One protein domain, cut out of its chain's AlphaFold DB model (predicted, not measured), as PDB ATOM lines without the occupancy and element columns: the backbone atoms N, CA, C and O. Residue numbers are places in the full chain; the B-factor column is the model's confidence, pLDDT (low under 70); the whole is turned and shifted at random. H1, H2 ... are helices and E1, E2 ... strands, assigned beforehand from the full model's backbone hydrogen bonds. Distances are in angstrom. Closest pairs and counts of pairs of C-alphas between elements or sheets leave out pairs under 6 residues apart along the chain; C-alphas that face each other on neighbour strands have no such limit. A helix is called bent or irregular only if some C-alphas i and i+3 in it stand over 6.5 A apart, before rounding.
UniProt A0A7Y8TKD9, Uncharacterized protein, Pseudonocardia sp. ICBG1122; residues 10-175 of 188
ATOM      1  N   VAL A  10     -11.421  58.112   7.491       83.75
ATOM      2  CA  VAL A  10     -10.038  58.510   7.198       83.75
ATOM      3  C   VAL A  10      -9.111  57.975   8.285       83.75
ATOM      4  O   VAL A  10      -9.379  58.129   9.475       83.75
ATOM      5  N   ARG A  11      -8.007  57.351   7.871       86.50
ATOM      6  CA  ARG A  11      -6.972  56.803   8.754       86.50
ATOM      7  C   ARG A  11      -5.610  57.372   8.402       86.50
ATOM      8  O   ARG A  11      -5.313  57.570   7.224       86.50
ATOM      9  N   ALA A  12      -4.785  57.618   9.416       85.62
ATOM     10  CA  ALA A  12      -3.390  57.982   9.213       85.62
ATOM     11  C   ALA A  12      -2.526  56.722   9.146       85.62
ATOM     12  O   ALA A  12      -2.608  55.849  10.006       85.62
ATOM     13  N   VAL A  13      -1.673  56.646   8.134       88.69
ATOM     14  CA  VAL A  13      -0.689  55.576   7.958       88.69
ATOM     15  C   VAL A  13       0.704  56.188   7.816       88.69
ATOM     16  O   VAL A  13       0.811  57.317   7.333       88.69
ATOM     17  N   PRO A  14       1.786  55.488   8.198       89.19
ATOM     18  CA  PRO A  14       3.132  56.037   8.081       89.19
ATOM     19  C   PRO A  14       3.499  56.227   6.609       89.19
ATOM     20  O   PRO A  14       3.166  55.378   5.773       89.19
ATOM     21  N   ARG A  15       4.199  57.317   6.293       87.88
ATOM     22  CA  ARG A  15       4.749  57.571   4.960       87.88
ATOM     23  C   ARG A  15       6.069  56.819   4.787       87.88
ATOM     24  O   ARG A  15       7.124  57.270   5.212       87.88
ATOM     25  N   ASP A  16       6.002  55.660   4.146       89.50
ATOM     26  CA  ASP A  16       7.151  54.814   3.808       89.50
ATOM     27  C   ASP A  16       6.785  53.987   2.562       89.50
ATOM     28  O   ASP A  16       6.362  52.829   2.685       89.50
ATOM     29  N   PRO A  17       6.886  54.576   1.351       88.69
ATOM     30  CA  PRO A  17       6.408  53.930   0.129       88.69
ATOM     31  C   PRO A  17       7.063  52.566  -0.099       88.69
ATOM     32  O   PRO A  17       6.394  51.600  -0.454       88.69
ATOM     33  N   GLY A  18       8.364  52.454   0.189       90.12
ATOM     34  CA  GLY A  18       9.105  51.208   0.023       90.12
ATOM     35  C   GLY A  18       8.659  50.108   0.989       90.12
ATOM     36  O   GLY A  18       8.584  48.942   0.594       90.12
ATOM     37  N   ALA A  19       8.368  50.429   2.253       90.44
ATOM     38  CA  ALA A  19       7.839  49.436   3.189       90.44
ATOM     39  C   ALA A  19       6.400  49.030   2.863       90.44
ATOM     40  O   ALA A  19       6.077  47.845   2.983       90.44
ATOM     41  N   TRP A  20       5.563  49.967   2.419       91.12
ATOM     42  CA  TRP A  20       4.198  49.663   1.996       91.12
ATOM     43  C   TRP A  20       4.160  48.798   0.741       91.12
ATOM     44  O   TRP A  20       3.464  47.792   0.758       91.12
ATOM     45  N   ASP A  21       4.971  49.082  -0.280       93.00
ATOM     46  CA  ASP A  21       5.046  48.247  -1.489       93.00
ATOM     47  C   ASP A  21       5.477  46.806  -1.168       93.00
ATOM     48  O   ASP A  21       4.962  45.837  -1.734       93.00
ATOM     49  N   ARG A  22       6.419  46.635  -0.228       92.88
ATOM     50  CA  ARG A  22       6.810  45.303   0.264       92.88
ATOM     51  C   ARG A  22       5.666  44.617   1.011       92.88
ATOM     52  O   ARG A  22       5.441  43.429   0.786       92.88
ATOM     53  N   THR A  23       4.969  45.353   1.872       92.62
ATOM     54  CA  THR A  23       3.828  44.847   2.649       92.62
ATOM     55  C   THR A  23       2.689  44.429   1.719       92.62
ATOM     56  O   THR A  23       2.199  43.310   1.823       92.62
ATOM     57  N   ASP A  24       2.327  45.272   0.750       94.38
ATOM     58  CA  ASP A  24       1.278  44.994  -0.232       94.38
ATOM     59  C   ASP A  24       1.599  43.769  -1.079       94.38
ATOM     60  O   ASP A  24       0.769  42.871  -1.207       94.38
ATOM     61  N   ARG A  25       2.838  43.651  -1.565       94.81
ATOM     62  CA  ARG A  25       3.267  42.453  -2.291       94.81
ATOM     63  C   ARG A  25       3.120  41.190  -1.442       94.81
ATOM     64  O   ARG A  25       2.561  40.206  -1.918       94.81
ATOM     65  N   ARG A  26       3.614  41.202  -0.200       95.50
ATOM     66  CA  ARG A  26       3.550  40.036   0.696       95.50
ATOM     67  C   ARG A  26       2.118  39.655   1.030       95.50
ATOM     68  O   ARG A  26       1.751  38.493   0.865       95.50
ATOM     69  N   LEU A  27       1.309  40.620   1.465       95.56
ATOM     70  CA  LEU A  27      -0.088  40.379   1.810       95.56
ATOM     71  C   LEU A  27      -0.891  39.947   0.585       95.56
ATOM     72  O   LEU A  27      -1.635  38.977   0.668       95.56
ATOM     73  N   GLY A  28      -0.685  40.578  -0.570       96.44
ATOM     74  CA  GLY A  28      -1.306  40.177  -1.830       96.44
ATOM     75  C   GLY A  28      -0.991  38.726  -2.202       96.44
ATOM     76  O   GLY A  28      -1.909  37.952  -2.478       96.44
ATOM     77  N   CYS A  29       0.282  38.321  -2.145       97.31
ATOM     78  CA  CYS A  29       0.695  36.936  -2.388       97.31
ATOM     79  C   CYS A  29       0.072  35.956  -1.380       97.31
ATOM     80  O   CYS A  29      -0.493  34.938  -1.788       97.31
ATOM     81  N   ALA A  30       0.123  36.271  -0.081       97.38
ATOM     82  CA  ALA A  30      -0.453  35.433   0.970       97.38
ATOM     83  C   ALA A  30      -1.970  35.265   0.805       97.38
ATOM     84  O   ALA A  30      -2.475  34.146   0.836       97.38
ATOM     85  N   LEU A  31      -2.696  36.361   0.578       97.31
ATOM     86  CA  LEU A  31      -4.149  36.367   0.415       97.31
ATOM     87  C   LEU A  31      -4.587  35.595  -0.834       97.31
ATOM     88  O   LEU A  31      -5.569  34.861  -0.778       97.31
ATOM     89  N   VAL A  32      -3.855  35.701  -1.948       96.62
ATOM     90  CA  VAL A  32      -4.122  34.890  -3.152       96.62
ATOM     91  C   VAL A  32      -3.858  33.408  -2.895       96.62
ATOM     92  O   VAL A  32      -4.635  32.573  -3.355       96.62
ATOM     93  N   SER A  33      -2.794  33.073  -2.160       97.25
ATOM     94  CA  SER A  33      -2.515  31.688  -1.772       97.25
ATOM     95  C   SER A  33      -3.629  31.126  -0.891       97.25
ATOM     96  O   SER A  33      -4.111  30.033  -1.165       97.25
ATOM     97  N   LEU A  34      -4.068  31.877   0.124       96.81
ATOM     98  CA  LEU A  34      -5.174  31.483   1.000       96.81
ATOM     99  C   LEU A  34      -6.480  31.339   0.217       96.81
ATOM    100  O   LEU A  34      -7.199  30.376   0.412       96.81
ATOM    101  N   ALA A  35      -6.773  32.237  -0.724       95.94
ATOM    102  CA  ALA A  35      -7.996  32.164  -1.526       95.94
ATOM    103  C   ALA A  35      -8.091  30.913  -2.422       95.94
ATOM    104  O   ALA A  35      -9.175  30.587  -2.895       95.94
ATOM    105  N   ARG A  36      -6.963  30.246  -2.695       95.00
ATOM    106  CA  ARG A  36      -6.892  28.999  -3.476       95.00
ATOM    107  C   ARG A  36      -6.822  27.752  -2.597       95.00
ATOM    108  O   ARG A  36      -6.840  26.644  -3.123       95.00
ATOM    109  N   ASP A  37      -6.686  27.932  -1.290       94.38
ATOM    110  CA  ASP A  37      -6.545  26.847  -0.335       94.38
ATOM    111  C   ASP A  37      -7.931  26.357   0.097       94.38
ATOM    112  O   ASP A  37      -8.761  27.152   0.541       94.38
ATOM    113  N   ALA A  38      -8.191  25.056  -0.044       91.31
ATOM    114  CA  ALA A  38      -9.479  24.466   0.322       91.31
ATOM    115  C   ALA A  38      -9.765  24.584   1.829       91.31
ATOM    116  O   ALA A  38     -10.923  24.701   2.225       91.31
ATOM    117  N   ASP A  39      -8.710  24.638   2.648       92.38
ATOM    118  CA  ASP A  39      -8.783  24.686   4.109       92.38
ATOM    119  C   ASP A  39      -8.504  26.098   4.655       92.38
ATOM    120  O   ASP A  39      -8.096  26.284   5.814       92.38
ATOM    121  N   ALA A  40      -8.668  27.130   3.824       91.88
ATOM    122  CA  ALA A  40      -8.486  28.515   4.240       91.88
ATOM    123  C   ALA A  40      -9.431  28.889   5.398       91.88
ATOM    124  O   ALA A  40     -10.561  28.401   5.465       91.88
ATOM    125  N   PRO A  41      -9.014  29.777   6.322       92.31
ATOM    126  CA  PRO A  41      -9.906  30.254   7.369       92.31
ATOM    127  C   PRO A  41     -11.176  30.901   6.804       92.31
ATOM    128  O   PRO A  41     -11.139  31.585   5.771       92.31
ATOM    129  N   ALA A  42     -12.285  30.760   7.533       88.94
ATOM    130  CA  ALA A  42     -13.496  31.528   7.265       88.94
ATOM    131  C   ALA A  42     -13.178  33.036   7.231       88.94
ATOM    132  O   ALA A  42     -12.322  33.519   7.971       88.94
ATOM    133  N   GLY A  43     -13.832  33.778   6.333       89.81
ATOM    134  CA  GLY A  43     -13.574  35.211   6.136       89.81
ATOM    135  C   GLY A  43     -12.387  35.547   5.219       89.81
ATOM    136  O   GLY A  43     -12.213  36.713   4.872       89.81
ATOM    137  N   THR A  44     -11.619  34.559   4.730       95.81
ATOM    138  CA  THR A  44     -10.529  34.793   3.753       95.81
ATOM    139  C   THR A  44     -11.019  35.561   2.521       95.81
ATOM    140  O   THR A  44     -10.372  36.508   2.077       95.81
ATOM    141  N   ALA A  45     -12.183  35.196   1.974       95.44
ATOM    142  CA  ALA A  45     -12.743  35.864   0.800       95.44
ATOM    143  C   ALA A  45     -13.073  37.346   1.063       95.44
ATOM    144  O   ALA A  45     -12.849  38.188   0.190       95.44
ATOM    145  N   ASP A  46     -13.570  37.673   2.257       96.00
ATOM    146  CA  ASP A  46     -13.849  39.053   2.659       96.00
ATOM    147  C   ASP A  46     -12.564  39.854   2.838       96.00
ATOM    148  O   ASP A  46     -12.458  40.946   2.287       96.00
ATOM    149  N   ALA A  47     -11.553  39.282   3.493       96.00
ATOM    150  CA  ALA A  47     -10.240  39.903   3.643       96.00
ATOM    151  C   ALA A  47      -9.563  40.169   2.287       96.00
ATOM    152  O   ALA A  47      -9.005  41.242   2.072       96.00
ATOM    153  N   VAL A  48      -9.664  39.238   1.329       97.06
ATOM    154  CA  VAL A  48      -9.162  39.430  -0.045       97.06
ATOM    155  C   VAL A  48      -9.880  40.593  -0.731       97.06
ATOM    156  O   VAL A  48      -9.237  41.431  -1.367       97.06
ATOM    157  N   ARG A  49     -11.214  40.658  -0.628       96.00
ATOM    158  CA  ARG A  49     -12.003  41.756  -1.205       96.00
ATOM    159  C   ARG A  49     -11.670  43.095  -0.549       96.00
ATOM    160  O   ARG A  49     -11.465  44.069  -1.270       96.00
ATOM    161  N   GLY A  50     -11.576  43.123   0.778       94.38
ATOM    162  CA  GLY A  50     -11.197  44.303   1.549       94.38
ATOM    163  C   GLY A  50      -9.804  44.797   1.173       94.38
ATOM    164  O   GLY A  50      -9.642  45.965   0.826       94.38
ATOM    165  N   TRP A  51      -8.811  43.902   1.111       95.56
ATOM    166  CA  TRP A  51      -7.454  44.258   0.686       95.56
ATOM    167  C   TRP A  51      -7.431  44.865  -0.717       95.56
ATOM    168  O   TRP A  51      -6.847  45.924  -0.919       95.56
ATOM    169  N   ARG A  52      -8.130  44.255  -1.685       94.19
ATOM    170  CA  ARG A  52      -8.216  44.784  -3.059       94.19
ATOM    171  C   ARG A  52      -8.814  46.189  -3.118       94.19
ATOM    172  O   ARG A  52      -8.362  46.994  -3.928       94.19
ATOM    173  N   ARG A  53      -9.811  46.486  -2.278       93.50
ATOM    174  CA  ARG A  53     -10.408  47.827  -2.186       93.50
ATOM    175  C   ARG A  53      -9.454  48.847  -1.564       93.50
ATOM    176  O   ARG A  53      -9.438  49.988  -2.010       93.50
ATOM    177  N   MET A  54      -8.652  48.446  -0.577       92.81
ATOM    178  CA  MET A  54      -7.782  49.357   0.180       92.81
ATOM    179  C   MET A  54      -6.384  49.552  -0.426       92.81
ATOM    180  O   MET A  54      -5.818  50.636  -0.295       92.81
ATOM    181  N   ALA A  55      -5.823  48.554  -1.117       91.69
ATOM    182  CA  ALA A  55      -4.441  48.580  -1.609       91.69
ATOM    183  C   ALA A  55      -4.171  49.729  -2.598       91.69
ATOM    184  O   ALA A  55      -3.165  50.430  -2.485       91.69
ATOM    185  N   GLY A  56      -5.092  49.970  -3.537       89.94
ATOM    186  CA  GLY A  56      -4.989  51.071  -4.502       89.94
ATOM    187  C   GLY A  56      -4.953  52.451  -3.828       89.94
ATOM    188  O   GLY A  56      -3.987  53.191  -4.031       89.94
ATOM    189  N   PRO A  57      -5.956  52.800  -2.997       89.62
ATOM    190  CA  PRO A  57      -5.953  54.027  -2.201       89.62
ATOM    191  C   PRO A  57      -4.715  54.195  -1.312       89.62
ATOM    192  O   PRO A  57      -4.136  55.282  -1.295       89.62
ATOM    193  N   LEU A  58      -4.273  53.134  -0.626       90.81
ATOM    194  CA  LEU A  58      -3.057  53.145   0.197       90.81
ATOM    195  C   LEU A  58      -1.832  53.510  -0.641       90.81
ATOM    196  O   LEU A  58      -1.119  54.462  -0.321       90.81
ATOM    197  N   ARG A  59      -1.619  52.807  -1.756       90.88
ATOM    198  CA  ARG A  59      -0.488  53.048  -2.658       90.88
ATOM    199  C   ARG A  59      -0.511  54.458  -3.245       90.88
ATOM    200  O   ARG A  59       0.511  55.143  -3.262       90.88
ATOM    201  N   ALA A  60      -1.680  54.925  -3.682       88.31
ATOM    202  CA  ALA A  60      -1.842  56.280  -4.191       88.31
ATOM    203  C   ALA A  60      -1.487  57.328  -3.125       88.31
ATOM    204  O   ALA A  60      -0.789  58.293  -3.423       88.31
ATOM    205  N   ALA A  61      -1.918  57.135  -1.876       86.94
ATOM    206  CA  ALA A  61      -1.610  58.052  -0.784       86.94
ATOM    207  C   ALA A  61      -0.119  58.060  -0.405       86.94
ATOM    208  O   ALA A  61       0.416  59.124  -0.094       86.94
ATOM    209  N   GLN A  62       0.562  56.911  -0.472       88.44
ATOM    210  CA  GLN A  62       2.008  56.799  -0.238       88.44
ATOM    211  C   GLN A  62       2.836  57.539  -1.297       88.44
ATOM    212  O   GLN A  62       3.834  58.174  -0.965       88.44
ATOM    213  N   HIS A  63       2.416  57.490  -2.565       84.31
ATOM    214  CA  HIS A  63       3.136  58.130  -3.671       84.31
ATOM    215  C   HIS A  63       2.772  59.597  -3.908       84.31
ATOM    216  O   HIS A  63       3.465  60.274  -4.668       84.31
ATOM    217  N   ARG A  64       1.710  60.119  -3.280       78.06
ATOM    218  CA  ARG A  64       1.448  61.562  -3.320       78.06
ATOM    219  C   ARG A  64       2.651  62.287  -2.718       78.06
ATOM    220  O   ARG A  64       3.032  61.927  -1.605       78.06
ATOM    221  N   PRO A  65       3.233  63.290  -3.397       66.19
ATOM    222  CA  PRO A  65       4.326  64.058  -2.823       66.19
ATOM    223  C   PRO A  65       3.891  64.617  -1.467       66.19
ATOM    224  O   PRO A  65       2.762  65.093  -1.317       66.19
ATOM    225  N   GLY A  66       4.769  64.518  -0.467       60.72
ATOM    226  CA  GLY A  66       4.579  65.255   0.775       60.72
ATOM    227  C   GLY A  66       4.546  66.735   0.411       60.72
ATOM    228  O   GLY A  66       5.531  67.265  -0.096       60.72
ATOM    229  N   TYR A  67       3.398  67.388   0.573       53.34
ATOM    230  CA  TYR A  67       3.320  68.825   0.347       53.34
ATOM    231  C   TYR A  67       4.180  69.509   1.412       53.34
ATOM    232  O   TYR A  67       3.939  69.318   2.599       53.34
ATOM    233  N   GLY A  68       5.170  70.305   1.015       44.94
ATOM    234  CA  GLY A  68       5.782  71.284   1.916       44.94
ATOM    235  C   GLY A  68       4.946  72.571   1.922       44.94
ATOM    236  O   GLY A  68       4.519  72.979   0.840       44.94
ATOM    237  N   PRO A  69       4.695  73.246   3.061       52.97
ATOM    238  CA  PRO A  69       4.680  72.807   4.460       52.97
ATOM    239  C   PRO A  69       3.262  72.329   4.847       52.97
ATOM    240  O   PRO A  69       2.488  73.042   5.483       52.97
ATOM    241  N   GLY A  70       2.868  71.143   4.391       54.75
ATOM    242  CA  GLY A  70       1.604  70.518   4.779       54.75
ATOM    243  C   GLY A  70       1.702  69.894   6.177       54.75
ATOM    244  O   GLY A  70       2.785  69.473   6.575       54.75
ATOM    245  N   PRO A  71       0.591  69.781   6.924       55.34
ATOM    246  CA  PRO A  71       0.610  69.470   8.358       55.34
ATOM    247  C   PRO A  71       0.967  68.016   8.721       55.34
ATOM    248  O   PRO A  71       0.804  67.636   9.873       55.34
ATOM    249  N   CYS A  72       1.418  67.185   7.771       68.19
ATOM    250  CA  CYS A  72       1.600  65.742   7.977       68.19
ATOM    251  C   CYS A  72       2.740  65.126   7.130       68.19
ATOM    252  O   CYS A  72       2.470  64.241   6.314       68.19
ATOM    253  N   PRO A  73       4.003  65.574   7.243       75.31
ATOM    254  CA  PRO A  73       5.092  65.050   6.409       75.31
ATOM    255  C   PRO A  73       5.320  63.540   6.598       75.31
ATOM    256  O   PRO A  73       5.534  62.831   5.616       75.31
ATOM    257  N   ASP A  74       5.177  63.031   7.823       82.25
ATOM    258  CA  ASP A  74       5.452  61.626   8.168       82.25
ATOM    259  C   ASP A  74       4.246  60.689   8.004       82.25
ATOM    260  O   ASP A  74       4.358  59.473   8.182       82.25
ATOM    261  N   LEU A  75       3.077  61.240   7.664       83.62
ATOM    262  CA  LEU A  75       1.816  60.511   7.593       83.62
ATOM    263  C   LEU A  75       1.143  60.670   6.221       83.62
ATOM    264  O   LEU A  75       1.274  61.675   5.518       83.62
ATOM    265  N   CYS A  76       0.375  59.656   5.844       84.94
ATOM    266  CA  CYS A  76      -0.567  59.699   4.736       84.94
ATOM    267  C   CYS A  76      -1.978  59.487   5.285       84.94
ATOM    268  O   CYS A  76      -2.204  58.570   6.069       84.94
ATOM    269  N   LEU A  77      -2.933  60.306   4.845       83.69
ATOM    270  CA  LEU A  77      -4.345  60.128   5.173       83.69
ATOM    271  C   LEU A  77      -5.018  59.281   4.089       83.69
ATOM    272  O   LEU A  77      -4.928  59.605   2.902       83.69
ATOM    273  N   VAL A  78      -5.672  58.193   4.494       86.44
ATOM    274  CA  VAL A  78      -6.242  57.193   3.585       86.44
ATOM    275  C   VAL A  78      -7.687  56.891   3.971       86.44
ATOM    276  O   VAL A  78      -7.941  56.565   5.130       86.44
ATOM    277  N   PRO A  79      -8.643  56.978   3.029       86.06
ATOM    278  CA  PRO A  79     -10.001  56.517   3.265       86.06
ATOM    279  C   PRO A  79     -10.053  54.984   3.231       86.06
ATOM    280  O   PRO A  79      -9.598  54.363   2.269       86.06
ATOM    281  N   VAL A  80     -10.640  54.376   4.259       89.38
ATOM    282  CA  VAL A  80     -10.850  52.924   4.362       89.38
ATOM    283  C   VAL A  80     -12.269  52.612   4.823       89.38
ATOM    284  O   VAL A  80     -12.893  53.399   5.533       89.38
ATOM    285  N   GLY A  81     -12.802  51.459   4.420       90.81
ATOM    286  CA  GLY A  81     -14.060  50.947   4.960       90.81
ATOM    287  C   GLY A  81     -13.808  50.210   6.281       90.81
ATOM    288  O   GLY A  81     -13.021  49.263   6.269       90.81
ATOM    289  N   PRO A  82     -14.478  50.550   7.399       90.94
ATOM    290  CA  PRO A  82     -14.295  49.840   8.671       90.94
ATOM    291  C   PRO A  82     -14.519  48.326   8.558       90.94
ATOM    292  O   PRO A  82     -13.780  47.543   9.143       90.94
ATOM    293  N   ALA A  83     -15.480  47.898   7.734       92.12
ATOM    294  CA  ALA A  83     -15.724  46.480   7.469       92.12
ATOM    295  C   ALA A  83     -14.554  45.788   6.738       92.12
ATOM    296  O   ALA A  83     -14.276  44.618   6.993       92.12
ATOM    297  N   ASP A  84     -13.848  46.505   5.857       93.81
ATOM    298  CA  ASP A  84     -12.687  45.973   5.134       93.81
ATOM    299  C   ASP A  84     -11.496  45.776   6.075       93.81
ATOM    300  O   ASP A  84     -10.795  44.766   5.990       93.81
ATOM    301  N   VAL A  85     -11.302  46.717   7.001       93.25
ATOM    302  CA  VAL A  85     -10.289  46.620   8.056       93.25
ATOM    303  C   VAL A  85     -10.635  45.483   9.016       93.25
ATOM    304  O   VAL A  85      -9.801  44.608   9.246       93.25
ATOM    305  N   ALA A  86     -11.880  45.412   9.492       92.94
ATOM    306  CA  ALA A  86     -12.336  44.349  10.384       92.94
ATOM    307  C   ALA A  86     -12.150  42.951   9.768       92.94
ATOM    308  O   ALA A  86     -11.719  42.026  10.455       92.94
ATOM    309  N   ALA A  87     -12.396  42.792   8.461       94.94
ATOM    310  CA  ALA A  87     -12.160  41.528   7.765       94.94
ATOM    311  C   ALA A  87     -10.681  41.097   7.808       94.94
ATOM    312  O   ALA A  87     -10.392  39.911   7.984       94.94
ATOM    313  N   LEU A  88      -9.735  42.042   7.705       94.06
ATOM    314  CA  LEU A  88      -8.308  41.753   7.892       94.06
ATOM    315  C   LEU A  88      -7.997  41.337   9.331       94.06
ATOM    316  O   LEU A  88      -7.235  40.394   9.530       94.06
ATOM    317  N   GLY A  89      -8.587  42.012  10.321       93.19
ATOM    318  CA  GLY A  89      -8.405  41.689  11.739       93.19
ATOM    319  C   GLY A  89      -8.906  40.292  12.092       93.19
ATOM    320  O   GLY A  89      -8.187  39.513  12.721       93.19
ATOM    321  N   LEU A  90     -10.097  39.933  11.609       95.62
ATOM    322  CA  LEU A  90     -10.665  38.595  11.776       95.62
ATOM    323  C   LEU A  90      -9.782  37.522  11.131       95.62
ATOM    324  O   LEU A  90      -9.514  36.493  11.753       95.62
ATOM    325  N   LEU A  91      -9.274  37.770   9.919       96.19
ATOM    326  CA  LEU A  91      -8.348  36.842   9.272       96.19
ATOM    327  C   LEU A  91      -7.025  36.728  10.046       96.19
ATOM    328  O   LEU A  91      -6.523  35.620  10.222       96.19
ATOM    329  N   ALA A  92      -6.467  37.840  10.533       94.25
ATOM    330  CA  ALA A  92      -5.240  37.843  11.327       94.25
ATOM    331  C   ALA A  92      -5.402  37.011  12.609       94.25
ATOM    332  O   ALA A  92      -4.551  36.173  12.904       94.25
ATOM    333  N   ALA A  93      -6.517  37.183  13.324       94.12
ATOM    334  CA  ALA A  93      -6.842  36.397  14.512       94.12
ATOM    335  C   ALA A  93      -7.006  34.904  14.184       94.12
ATOM    336  O   ALA A  93      -6.436  34.052  14.868       94.12
ATOM    337  N   ALA A  94      -7.719  34.574  13.102       95.38
ATOM    338  CA  ALA A  94      -7.923  33.190  12.678       95.38
ATOM    339  C   ALA A  94      -6.609  32.500  12.269       95.38
ATOM    340  O   ALA A  94      -6.383  31.336  12.598       95.38
ATOM    341  N   LEU A  95      -5.715  33.215  11.582       94.38
ATOM    342  CA  LEU A  95      -4.382  32.712  11.255       94.38
ATOM    343  C   LEU A  95      -3.487  32.619  12.499       94.38
ATOM    344  O   LEU A  95      -2.738  31.655  12.625       94.38
ATOM    345  N   GLY A  96      -3.602  33.548  13.450       93.44
ATOM    346  CA  GLY A  96      -2.915  33.473  14.742       93.44
ATOM    347  C   GLY A  96      -3.334  32.256  15.570       93.44
ATOM    348  O   GLY A  96      -2.490  31.572  16.138       93.44
ATOM    349  N   ALA A  97      -4.615  31.884  15.558       93.44
ATOM    350  CA  ALA A  97      -5.063  30.645  16.196       93.44
ATOM    351  C   ALA A  97      -4.374  29.398  15.600       93.44
ATOM    352  O   ALA A  97      -4.116  28.429  16.310       93.44
ATOM    353  N   ARG A  98      -3.992  29.442  14.315       92.75
ATOM    354  CA  ARG A  98      -3.257  28.361  13.634       92.75
ATOM    355  C   ARG A  98      -1.762  28.314  13.956       92.75
ATOM    356  O   ARG A  98      -1.083  27.397  13.497       92.75
ATOM    357  N   THR A  99      -1.235  29.262  14.732       90.69
ATOM    358  CA  THR A  99       0.129  29.173  15.276       90.69
ATOM    359  C   THR A  99       0.184  28.468  16.630       90.69
ATOM    360  O   THR A  99       1.277  28.219  17.133       90.69
ATOM    361  N   LEU A 100      -0.967  28.159  17.235       90.38
ATOM    362  CA  LEU A 100      -1.028  27.466  18.520       90.38
ATOM    363  C   LEU A 100      -0.647  25.979  18.376       90.38
ATOM    364  O   LEU A 100      -0.905  25.374  17.329       90.38
ATOM    365  N   PRO A 101      -0.059  25.361  19.418       88.12
ATOM    366  CA  PRO A 101       0.245  23.934  19.411       88.12
ATOM    367  C   PRO A 101      -0.993  23.079  19.105       88.12
ATOM    368  O   PRO A 101      -2.069  23.319  19.645       88.12
ATOM    369  N   GLY A 102      -0.836  22.070  18.243       86.56
ATOM    370  CA  GLY A 102      -1.916  21.148  17.866       86.56
ATOM    371  C   GLY A 102      -2.880  21.664  16.789       86.56
ATOM    372  O   GLY A 102      -3.703  20.890  16.310       86.56
ATOM    373  N   ALA A 103      -2.772  22.928  16.365       88.88
ATOM    374  CA  ALA A 103      -3.560  23.453  15.254       88.88
ATOM    375  C   ALA A 103      -2.967  23.056  13.888       88.88
ATOM    376  O   ALA A 103      -1.746  22.978  13.718       88.88
ATOM    377  N   ASP A 104      -3.827  22.877  12.877       88.31
ATOM    378  CA  ASP A 104      -3.350  22.739  11.501       88.31
ATOM    379  C   ASP A 104      -2.865  24.091  10.947       88.31
ATOM    380  O   ASP A 104      -3.627  24.947  10.489       88.31
ATOM    381  N   GLY A 105      -1.546  24.269  10.983       89.94
ATOM    382  CA  GLY A 105      -0.850  25.406  10.389       89.94
ATOM    383  C   GLY A 105      -0.588  25.278   8.884       89.94
ATOM    384  O   GLY A 105       0.091  26.142   8.330       89.94
ATOM    385  N   GLY A 106      -1.057  24.224   8.207       92.44
ATOM    386  CA  GLY A 106      -0.780  23.938   6.794       92.44
ATOM    387  C   GLY A 106      -1.059  25.118   5.854       92.44
ATOM    388  O   GLY A 106      -0.116  25.600   5.215       92.44
ATOM    389  N   PRO A 107      -2.296  25.645   5.813       93.62
ATOM    390  CA  PRO A 107      -2.639  26.780   4.953       93.62
ATOM    391  C   PRO A 107      -1.841  28.048   5.281       93.62
ATOM    392  O   PRO A 107      -1.388  28.752   4.379       93.62
ATOM    393  N   LEU A 108      -1.582  28.314   6.568       95.38
ATOM    394  CA  LEU A 108      -0.768  29.455   6.996       95.38
ATOM    395  C   LEU A 108       0.689  29.319   6.525       95.38
ATOM    396  O   LEU A 108       1.263  30.281   6.020       95.38
ATOM    397  N   ARG A 109       1.293  28.131   6.647       96.19
ATOM    398  CA  ARG A 109       2.662  27.872   6.173       96.19
ATOM    399  C   ARG A 109       2.776  28.025   4.659       96.19
ATOM    400  O   ARG A 109       3.738  28.629   4.196       96.19
ATOM    401  N   ARG A 110       1.795  27.531   3.895       96.00
ATOM    402  CA  ARG A 110       1.749  27.703   2.431       96.00
ATOM    403  C   ARG A 110       1.614  29.173   2.041       96.00
ATOM    404  O   ARG A 110       2.375  29.644   1.201       96.00
ATOM    405  N   ALA A 111       0.720  29.909   2.699       97.00
ATOM    406  CA  ALA A 111       0.550  31.340   2.471       97.00
ATOM    407  C   ALA A 111       1.818  32.142   2.807       97.00
ATOM    408  O   ALA A 111       2.217  33.019   2.045       97.00
ATOM    409  N   ALA A 112       2.486  31.807   3.914       96.12
ATOM    410  CA  ALA A 112       3.753  32.416   4.298       96.12
ATOM    411  C   ALA A 112       4.869  32.111   3.288       96.12
ATOM    412  O   ALA A 112       5.582  33.025   2.879       96.12
ATOM    413  N   ALA A 113       4.970  30.864   2.819       96.62
ATOM    414  CA  ALA A 113       5.921  30.477   1.781       96.62
ATOM    415  C   ALA A 113       5.669  31.235   0.466       96.62
ATOM    416  O   ALA A 113       6.604  31.783  -0.113       96.62
ATOM    417  N   ALA A 114       4.407  31.348   0.037       96.81
ATOM    418  CA  ALA A 114       4.023  32.119  -1.147       96.81
ATOM    419  C   ALA A 114       4.360  33.615  -1.017       96.81
ATOM    420  O   ALA A 114       4.695  34.267  -2.005       96.81
ATOM    421  N   ALA A 115       4.300  34.160   0.198       95.69
ATOM    422  CA  ALA A 115       4.696  35.531   0.507       95.69
ATOM    423  C   ALA A 115       6.203  35.698   0.793       95.69
ATOM    424  O   ALA A 115       6.645  36.813   1.078       95.69
ATOM    425  N   GLY A 116       7.001  34.625   0.726       95.56
ATOM    426  CA  GLY A 116       8.439  34.661   1.006       95.56
ATOM    427  C   GLY A 116       8.768  35.049   2.451       95.56
ATOM    428  O   GLY A 116       9.691  35.828   2.687       95.56
ATOM    429  N   THR A 117       7.983  34.566   3.416       94.88
ATOM    430  CA  THR A 117       8.114  34.887   4.845       94.88
ATOM    431  C   THR A 117       7.819  33.664   5.725       94.88
ATOM    432  O   THR A 117       7.574  32.565   5.229       94.88
ATOM    433  N   THR A 118       7.852  33.833   7.048       94.69
ATOM    434  CA  THR A 118       7.474  32.791   8.015       94.69
ATOM    435  C   THR A 118       6.016  32.937   8.449       94.69
ATOM    436  O   THR A 118       5.442  34.023   8.394       94.69
ATOM    437  N   ALA A 119       5.406  31.841   8.910       93.81
ATOM    438  CA  ALA A 119       4.033  31.848   9.421       93.81
ATOM    439  C   ALA A 119       3.816  32.886  10.550       93.81
ATOM    440  O   ALA A 119       2.897  33.695  10.418       93.81
ATOM    441  N   PRO A 120       4.673  32.963  11.593       92.31
ATOM    442  CA  PRO A 120       4.558  34.009  12.610       92.31
ATOM    443  C   PRO A 120       4.719  35.423  12.044       92.31
ATOM    444  O   PRO A 120       3.953  36.316  12.396       92.31
ATOM    445  N   ALA A 121       5.675  35.636  11.133       92.00
ATOM    446  CA  ALA A 121       5.901  36.952  10.540       92.00
ATOM    447  C   ALA A 121       4.711  37.416   9.688       92.00
ATOM    448  O   ALA A 121       4.366  38.592   9.733       92.00
ATOM    449  N   LEU A 122       4.049  36.509   8.962       93.94
ATOM    450  CA  LEU A 122       2.842  36.830   8.199       93.94
ATOM    451  C   LEU A 122       1.676  37.240   9.113       93.94
ATOM    452  O   LEU A 122       0.997  38.224   8.825       93.94
ATOM    453  N   VAL A 123       1.456  36.518  10.217       94.19
ATOM    454  CA  VAL A 123       0.412  36.864  11.202       94.19
ATOM    455  C   VAL A 123       0.690  38.232  11.823       94.19
ATOM    456  O   VAL A 123      -0.210  39.066  11.885       94.19
ATOM    457  N   LEU A 124       1.938  38.494  12.221       91.56
ATOM    458  CA  LEU A 124       2.346  39.793  12.762       91.56
ATOM    459  C   LEU A 124       2.187  40.920  11.736       91.56
ATOM    460  O   LEU A 124       1.741  42.009  12.086       91.56
ATOM    461  N   GLU A 125       2.521  40.672  10.469       92.50
ATOM    462  CA  GLU A 125       2.381  41.654   9.394       92.50
ATOM    463  C   GLU A 125       0.906  41.997   9.128       92.50
ATOM    464  O   GLU A 125       0.570  43.180   9.041       92.50
ATOM    465  N   LEU A 126       0.016  40.998   9.106       92.75
ATOM    466  CA  LEU A 126      -1.435  41.199   9.022       92.75
ATOM    467  C   LEU A 126      -1.992  41.944  10.240       92.75
ATOM    468  O   LEU A 126      -2.723  42.918  10.074       92.75
ATOM    469  N   ALA A 127      -1.625  41.527  11.456       91.31
ATOM    470  CA  ALA A 127      -2.082  42.156  12.694       91.31
ATOM    471  C   ALA A 127      -1.611  43.613  12.804       91.31
ATOM    472  O   ALA A 127      -2.377  44.482  13.217       91.31
ATOM    473  N   ARG A 128      -0.377  43.904  12.376       90.75
ATOM    474  CA  ARG A 128       0.158  45.266  12.298       90.75
ATOM    475  C   ARG A 128      -0.630  46.121  11.313       90.75
ATOM    476  O   ARG A 128      -0.984  47.247  11.648       90.75
ATOM    477  N   VAL A 129      -0.879  45.616  10.102       92.44
ATOM    478  CA  VAL A 129      -1.635  46.363   9.085       92.44
ATOM    479  C   VAL A 129      -3.067  46.603   9.550       92.44
ATOM    480  O   VAL A 129      -3.535  47.731   9.454       92.44
ATOM    481  N   HIS A 130      -3.721  45.591  10.125       92.75
ATOM    482  CA  HIS A 130      -5.014  45.751  10.782       92.75
ATOM    483  C   HIS A 130      -4.959  46.850  11.845       92.75
ATOM    484  O   HIS A 130      -5.699  47.815  11.739       92.75
ATOM    485  N   GLY A 131      -4.039  46.758  12.811       89.06
ATOM    486  CA  GLY A 131      -3.943  47.731  13.897       89.06
ATOM    487  C   GLY A 131      -3.737  49.158  13.395       89.06
ATOM    488  O   GLY A 131      -4.414  50.069  13.851       89.06
ATOM    489  N   VAL A 132      -2.837  49.372  12.429       89.88
ATOM    490  CA  VAL A 132      -2.590  50.711  11.865       89.88
ATOM    491  C   VAL A 132      -3.834  51.270  11.166       89.88
ATOM    492  O   VAL A 132      -4.111  52.459  11.286       89.88
ATOM    493  N   LEU A 133      -4.592  50.434  10.453       89.94
ATOM    494  CA  LEU A 133      -5.806  50.857   9.750       89.94
ATOM    495  C   LEU A 133      -7.039  50.948  10.665       89.94
ATOM    496  O   LEU A 133      -7.993  51.653  10.338       89.94
ATOM    497  N   ASP A 134      -7.034  50.252  11.796       88.94
ATOM    498  CA  ASP A 134      -8.114  50.279  12.784       88.94
ATOM    499  C   ASP A 134      -7.907  51.359  13.852       88.94
ATOM    500  O   ASP A 134      -8.819  51.658  14.615       88.94
ATOM    501  N   LEU A 135      -6.726  51.989  13.885       79.00
ATOM    502  CA  LEU A 135      -6.412  53.031  14.850       79.00
ATOM    503  C   LEU A 135      -7.435  54.172  14.765       79.00
ATOM    504  O   LEU A 135      -7.467  54.943  13.800       79.00
ATOM    505  N   ASP A 136      -8.256  54.286  15.807       69.88
ATOM    506  CA  ASP A 136      -9.081  55.459  16.025       69.88
ATOM    507  C   ASP A 136      -8.202  56.584  16.576       69.88
ATOM    508  O   ASP A 136      -7.573  56.473  17.632       69.88
ATOM    509  N   LEU A 137      -8.114  57.659  15.805       67.62
ATOM    510  CA  LEU A 137      -7.305  58.821  16.139       67.62
ATOM    511  C   LEU A 137      -8.084  59.838  16.979       67.62
ATOM    512  O   LEU A 137      -7.477  60.793  17.461       67.62
ATOM    513  N   GLY A 138      -9.396  59.646  17.164       66.94
ATOM    514  CA  GLY A 138     -10.254  60.583  17.884       66.94
ATOM    515  C   GLY A 138     -10.140  62.015  17.348       66.94
ATOM    516  O   GLY A 138      -9.908  62.239  16.156       66.94
ATOM    517  N   ALA A 139     -10.253  62.991  18.253       71.31
ATOM    518  CA  ALA A 139     -10.202  64.417  17.925       71.31
ATOM    519  C   ALA A 139      -8.906  64.839  17.205       71.31
ATOM    520  O   ALA A 139      -8.948  65.739  16.371       71.31
ATOM    521  N   ASP A 140      -7.772  64.173  17.460       71.44
ATOM    522  CA  ASP A 140      -6.497  64.491  16.803       71.44
ATOM    523  C   ASP A 140      -6.531  64.138  15.309       71.44
ATOM    524  O   ASP A 140      -6.020  64.884  14.477       71.44
ATOM    525  N   GLY A 141      -7.171  63.025  14.935       68.62
ATOM    526  CA  GLY A 141      -7.328  62.636  13.530       68.62
ATOM    527  C   GLY A 141      -8.271  63.556  12.761       68.62
ATOM    528  O   GLY A 141      -7.981  63.927  11.623       68.62
ATOM    529  N   GLU A 142      -9.377  63.956  13.392       69.38
ATOM    530  CA  GLU A 142     -10.307  64.944  12.835       69.38
ATOM    531  C   GLU A 142      -9.640  66.312  12.681       69.38
ATOM    532  O   GLU A 142      -9.784  66.956  11.641       69.38
ATOM    533  N   LEU A 143      -8.844  66.722  13.674       67.88
ATOM    534  CA  LEU A 143      -8.048  67.941  13.629       67.88
ATOM    535  C   LEU A 143      -7.022  67.884  12.492       67.88
ATOM    536  O   LEU A 143      -6.966  68.806  11.686       67.88
ATOM    537  N   LEU A 144      -6.260  66.796  12.352       71.12
ATOM    538  CA  LEU A 144      -5.318  66.631  11.239       71.12
ATOM    539  C   LEU A 144      -6.021  66.668   9.880       71.12
ATOM    540  O   LEU A 144      -5.515  67.295   8.953       71.12
ATOM    541  N   TYR A 145      -7.196  66.050   9.755       69.81
ATOM    542  CA  TYR A 145      -7.985  66.089   8.527       69.81
ATOM    543  C   TYR A 145      -8.483  67.505   8.203       69.81
ATOM    544  O   TYR A 145      -8.292  67.991   7.084       69.81
ATOM    545  N   ALA A 146      -9.068  68.194   9.186       68.81
ATOM    546  CA  ALA A 146      -9.543  69.564   9.040       68.81
ATOM    547  C   ALA A 146      -8.391  70.519   8.681       68.81
ATOM    548  O   ALA A 146      -8.498  71.307   7.741       68.81
ATOM    549  N   LEU A 147      -7.250  70.405   9.364       62.59
ATOM    550  CA  LEU A 147      -6.084  71.262   9.147       62.59
ATOM    551  C   LEU A 147      -5.322  70.924   7.853       62.59
ATOM    552  O   LEU A 147      -4.791  71.834   7.213       62.59
ATOM    553  N   ALA A 148      -5.318  69.663   7.403       62.69
ATOM    554  CA  ALA A 148      -4.796  69.271   6.089       62.69
ATOM    555  C   ALA A 148      -5.604  69.884   4.936       62.69
ATOM    556  O   ALA A 148      -5.025  70.240   3.907       62.69
ATOM    557  N   GLY A 149      -6.917  70.068   5.121       60.53
ATOM    558  CA  GLY A 149      -7.773  70.796   4.182       60.53
ATOM    559  C   GLY A 149      -7.520  72.309   4.156       60.53
ATOM    560  O   GLY A 149      -7.658  72.932   3.104       60.53
ATOM    561  N   VAL A 150      -7.102  72.896   5.285       57.91
ATOM    562  CA  VAL A 150      -6.949  74.356   5.466       57.91
ATOM    563  C   VAL A 150      -5.485  74.833   5.345       57.91
ATOM    564  O   VAL A 150      -5.229  76.032   5.289       57.91
ATOM    565  N   ARG A 151      -4.513  73.914   5.210       58.19
ATOM    566  CA  ARG A 151      -3.067  74.190   5.019       58.19
ATOM    567  C   ARG A 151      -2.450  75.066   6.123       58.19
ATOM    568  O   ARG A 151      -1.736  76.025   5.841       58.19
ATOM    569  N   THR A 152      -2.713  74.744   7.386       57.44
ATOM    570  CA  THR A 152      -2.197  75.519   8.528       57.44
ATOM    571  C   THR A 152      -0.862  74.976   9.049       57.44
ATOM    572  O   THR A 152      -0.718  73.765   9.191       57.44
ATOM    573  N   THR A 153       0.062  75.858   9.443       62.91
ATOM    574  CA  THR A 153       1.380  75.516  10.028       62.91
ATOM    575  C   THR A 153       1.496  75.896  11.516       62.91
ATOM    576  O   THR A 153       2.573  76.250  11.991       62.91
ATOM    577  N   GLY A 154       0.379  75.912  12.254       71.88
ATOM    578  CA  GLY A 154       0.343  76.349  13.656       71.88
ATOM    579  C   GLY A 154       0.909  75.319  14.644       71.88
ATOM    580  O   GLY A 154       0.917  74.121  14.371       71.88
ATOM    581  N   THR A 155       1.323  75.773  15.830       78.94
ATOM    582  CA  THR A 155       1.909  74.923  16.890       78.94
ATOM    583  C   THR A 155       0.983  73.794  17.349       78.94
ATOM    584  O   THR A 155       1.451  72.686  17.593       78.94
ATOM    585  N   ALA A 156      -0.330  74.032  17.405       77.50
ATOM    586  CA  ALA A 156      -1.318  72.999  17.725       77.50
ATOM    587  C   ALA A 156      -1.382  71.888  16.658       77.50
ATOM    588  O   ALA A 156      -1.538  70.718  16.997       77.50
ATOM    589  N   ALA A 157      -1.213  72.243  15.380       75.56
ATOM    590  CA  ALA A 157      -1.183  71.284  14.276       75.56
ATOM    591  C   ALA A 157       0.066  70.397  14.353       75.56
ATOM    592  O   ALA A 157      -0.029  69.185  14.192       75.56
ATOM    593  N   ALA A 158       1.221  71.006  14.644       78.94
ATOM    594  CA  ALA A 158       2.476  70.287  14.836       78.94
ATOM    595  C   ALA A 158       2.392  69.319  16.027       78.94
ATOM    596  O   ALA A 158       2.717  68.149  15.881       78.94
ATOM    597  N   ALA A 159       1.857  69.766  17.168       83.00
ATOM    598  CA  ALA A 159       1.691  68.912  18.344       83.00
ATOM    599  C   ALA A 159       0.746  67.721  18.088       83.00
ATOM    600  O   ALA A 159       1.051  66.596  18.487       83.00
ATOM    601  N   ALA A 160      -0.380  67.948  17.400       82.44
ATOM    602  CA  ALA A 160      -1.299  66.877  17.013       82.44
ATOM    603  C   ALA A 160      -0.649  65.896  16.022       82.44
ATOM    604  O   ALA A 160      -0.793  64.681  16.168       82.44
ATOM    605  N   HIS A 161       0.109  66.409  15.044       82.88
ATOM    606  CA  HIS A 161       0.884  65.584  14.112       82.88
ATOM    607  C   HIS A 161       1.883  64.710  14.859       82.88
ATOM    608  O   HIS A 161       1.844  63.496  14.692       82.88
ATOM    609  N   ASP A 162       2.715  65.291  15.722       85.31
ATOM    610  CA  ASP A 162       3.748  64.567  16.464       85.31
ATOM    611  C   ASP A 162       3.143  63.460  17.340       85.31
ATOM    612  O   ASP A 162       3.635  62.328  17.354       85.31
ATOM    613  N   ALA A 163       2.026  63.744  18.020       85.12
ATOM    614  CA  ALA A 163       1.325  62.767  18.851       85.12
ATOM    615  C   ALA A 163       0.769  61.584  18.035       85.12
ATOM    616  O   ALA A 163       0.897  60.423  18.444       85.12
ATOM    617  N   VAL A 164       0.161  61.854  16.875       85.62
ATOM    618  CA  VAL A 164      -0.362  60.804  15.986       85.62
ATOM    619  C   VAL A 164       0.778  60.046  15.306       85.62
ATOM    620  O   VAL A 164       0.754  58.814  15.269       85.62
ATOM    621  N   ALA A 165       1.802  60.745  14.824       86.50
ATOM    622  CA  ALA A 165       2.961  60.165  14.160       86.50
ATOM    623  C   ALA A 165       3.742  59.238  15.095       86.50
ATOM    624  O   ALA A 165       4.073  58.121  14.698       86.50
ATOM    625  N   ALA A 166       3.957  59.628  16.356       86.50
ATOM    626  CA  ALA A 166       4.604  58.778  17.353       86.50
ATOM    627  C   ALA A 166       3.807  57.488  17.617       86.50
ATOM    628  O   ALA A 166       4.376  56.392  17.670       86.50
ATOM    629  N   ARG A 167       2.477  57.592  17.736       86.62
ATOM    630  CA  ARG A 167       1.584  56.446  17.971       86.62
ATOM    631  C   ARG A 167       1.573  55.480  16.786       86.62
ATOM    632  O   ARG A 167       1.831  54.287  16.957       86.62
ATOM    633  N   VAL A 168       1.343  56.003  15.581       87.19
ATOM    634  CA  VAL A 168       1.353  55.237  14.326       87.19
ATOM    635  C   VAL A 168       2.731  54.618  14.084       87.19
ATOM    636  O   VAL A 168       2.828  53.440  13.740       87.19
ATOM    637  N   GLY A 169       3.802  55.378  14.317       86.06
ATOM    638  CA  GLY A 169       5.183  54.923  14.192       86.06
ATOM    639  C   GLY A 169       5.504  53.760  15.131       86.06
ATOM    640  O   GLY A 169       6.071  52.760  14.691       86.06
ATOM    641  N   THR A 170       5.069  53.840  16.391       87.25
ATOM    642  CA  THR A 170       5.248  52.769  17.387       87.25
ATOM    643  C   THR A 170       4.563  51.479  16.938       87.25
ATOM    644  O   THR A 170       5.184  50.416  16.917       87.25
ATOM    645  N   MET A 171       3.306  51.563  16.495       84.62
ATOM    646  CA  MET A 171       2.572  50.402  15.981       84.62
ATOM    647  C   MET A 171       3.196  49.830  14.706       84.62
ATOM    648  O   MET A 171       3.296  48.612  14.551       84.62
ATOM    649  N   TRP A 172       3.669  50.691  13.802       89.25
ATOM    650  CA  TRP A 172       4.353  50.263  12.583       89.25
ATOM    651  C   TRP A 172       5.688  49.560  12.870       89.25
ATOM    652  O   TRP A 172       6.071  48.618  12.162       89.25
ATOM    653  N   ALA A 173       6.388  49.985  13.923       83.88
ATOM    654  CA  ALA A 173       7.641  49.390  14.367       83.88
ATOM    655  C   ALA A 173       7.441  48.066  15.124       83.88
ATOM    656  O   ALA A 173       8.235  47.152  14.925       83.88
ATOM    657  N   ALA A 174       6.366  47.917  15.910       74.75
ATOM    658  CA  ALA A 174       6.120  46.758  16.782       74.75
ATOM    659  C   ALA A 174       6.072  45.390  16.062       74.75
ATOM    660  O   ALA A 174       6.297  44.356  16.682       74.75
ATOM    661  N   GLY A 175       5.814  45.366  14.749       57.06
ATOM    662  CA  GLY A 175       5.834  44.147  13.923       57.06
ATOM    663  C   GLY A 175       7.123  43.924  13.124       57.06
ATOM    664  O   GLY A 175       7.206  42.974  12.344       57.06
TER     665      GLY A 175
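What this domain is: This is residues 10 to 175 of the 188 residues of an uncharacterized protein of Pseudonocardia sp. ICBG1122 (UniProt A0A7Y8TKD9). The domain is a rod built mostly of helices: H1, H2a, H3, H4 and H5 pack together in one half, and H6 and H7 make the other end. A short ribbon of two antiparallel strands, E1 and E2, crosses the rod between these groups, with H2b packed beside E2 and H7 beside E1. The printed part has 166 residues, with seven named helices and two strands in the order E1 H1 H2 E2 H3 H4 H5 H6 H7. The class is mostly helix; the whole is compact, with a radius of gyration of the C-alphas of 16.9 A and spans of 55 by 26 by 25 A.

How they stand to each other: E1, residues 10 to 14, is the antiparallel neighbour of E2, residues 75 to 80; N 11 and O 78 are within hydrogen-bond range at 2.9 A. H1, residues 17 to 35, is followed by H2, residues 44 to 63, assigned as one helix by its hydrogen bonds but bent, with C-alphas 53 and 56 6.7 A apart, into H2a, residues 44 to 53, and H2b, residues 56 to 63. H1 and H2a form a helical hairpin, touching at C-alphas 31 and 48, 5.9 A apart, through residues 28 to 35 of H1 alone. The closest C-alphas of H2b and E2 are those of Ala 61 and Cys 76, 5.9 A. H3, residues 82 to 97, touches H2a, closest at C-alphas 84 and 50, 4.2 A. H4, residues 106 to 114, touches H1 through residues 29 to 34 of H1 alone, closest at C-alphas 111 and 30, 4.5 A. H5, residues 119 to 134, is the hub and touches H3 at a shallow tilt of 25 degrees, opposite ways, closest at C-alphas 130 and 89, 5.4 A. H6, residues 138 to 150, touches residues 157 to 164 of H7, residues 155 to 174, closest at C-alphas 140 and 160, 5.7 A. H7 also touches H5, closest at C-alphas 168 and 132, 6.5 A. H5 and H6 are apart. In H1, H2a, H2b and H3 to H7, every O i to N i+4 pair is within hydrogen-bond range.

Where its parts are: E1 begins at C-alpha 10, (-10.038, 58.510, 7.198), and H7 ends at C-alpha 174, (6.120, 46.758, 16.782). From first to last C-alpha H1 measures 26.2 A, H3 22.6 A, H5 22.3 A, H6 18.8 A and H7 28.5 A.

The domain as a whole: The C-alphas farthest apart, those of Gly 102 and Gly 154, are 55.4 A apart. The printed part has no cut, and the link from H2 to E2 is long, with 11 residues. Mean pLDDT of the printed part is 86.0; 24 residues are under 70, among them residues 65 to 72 and 145 to 153.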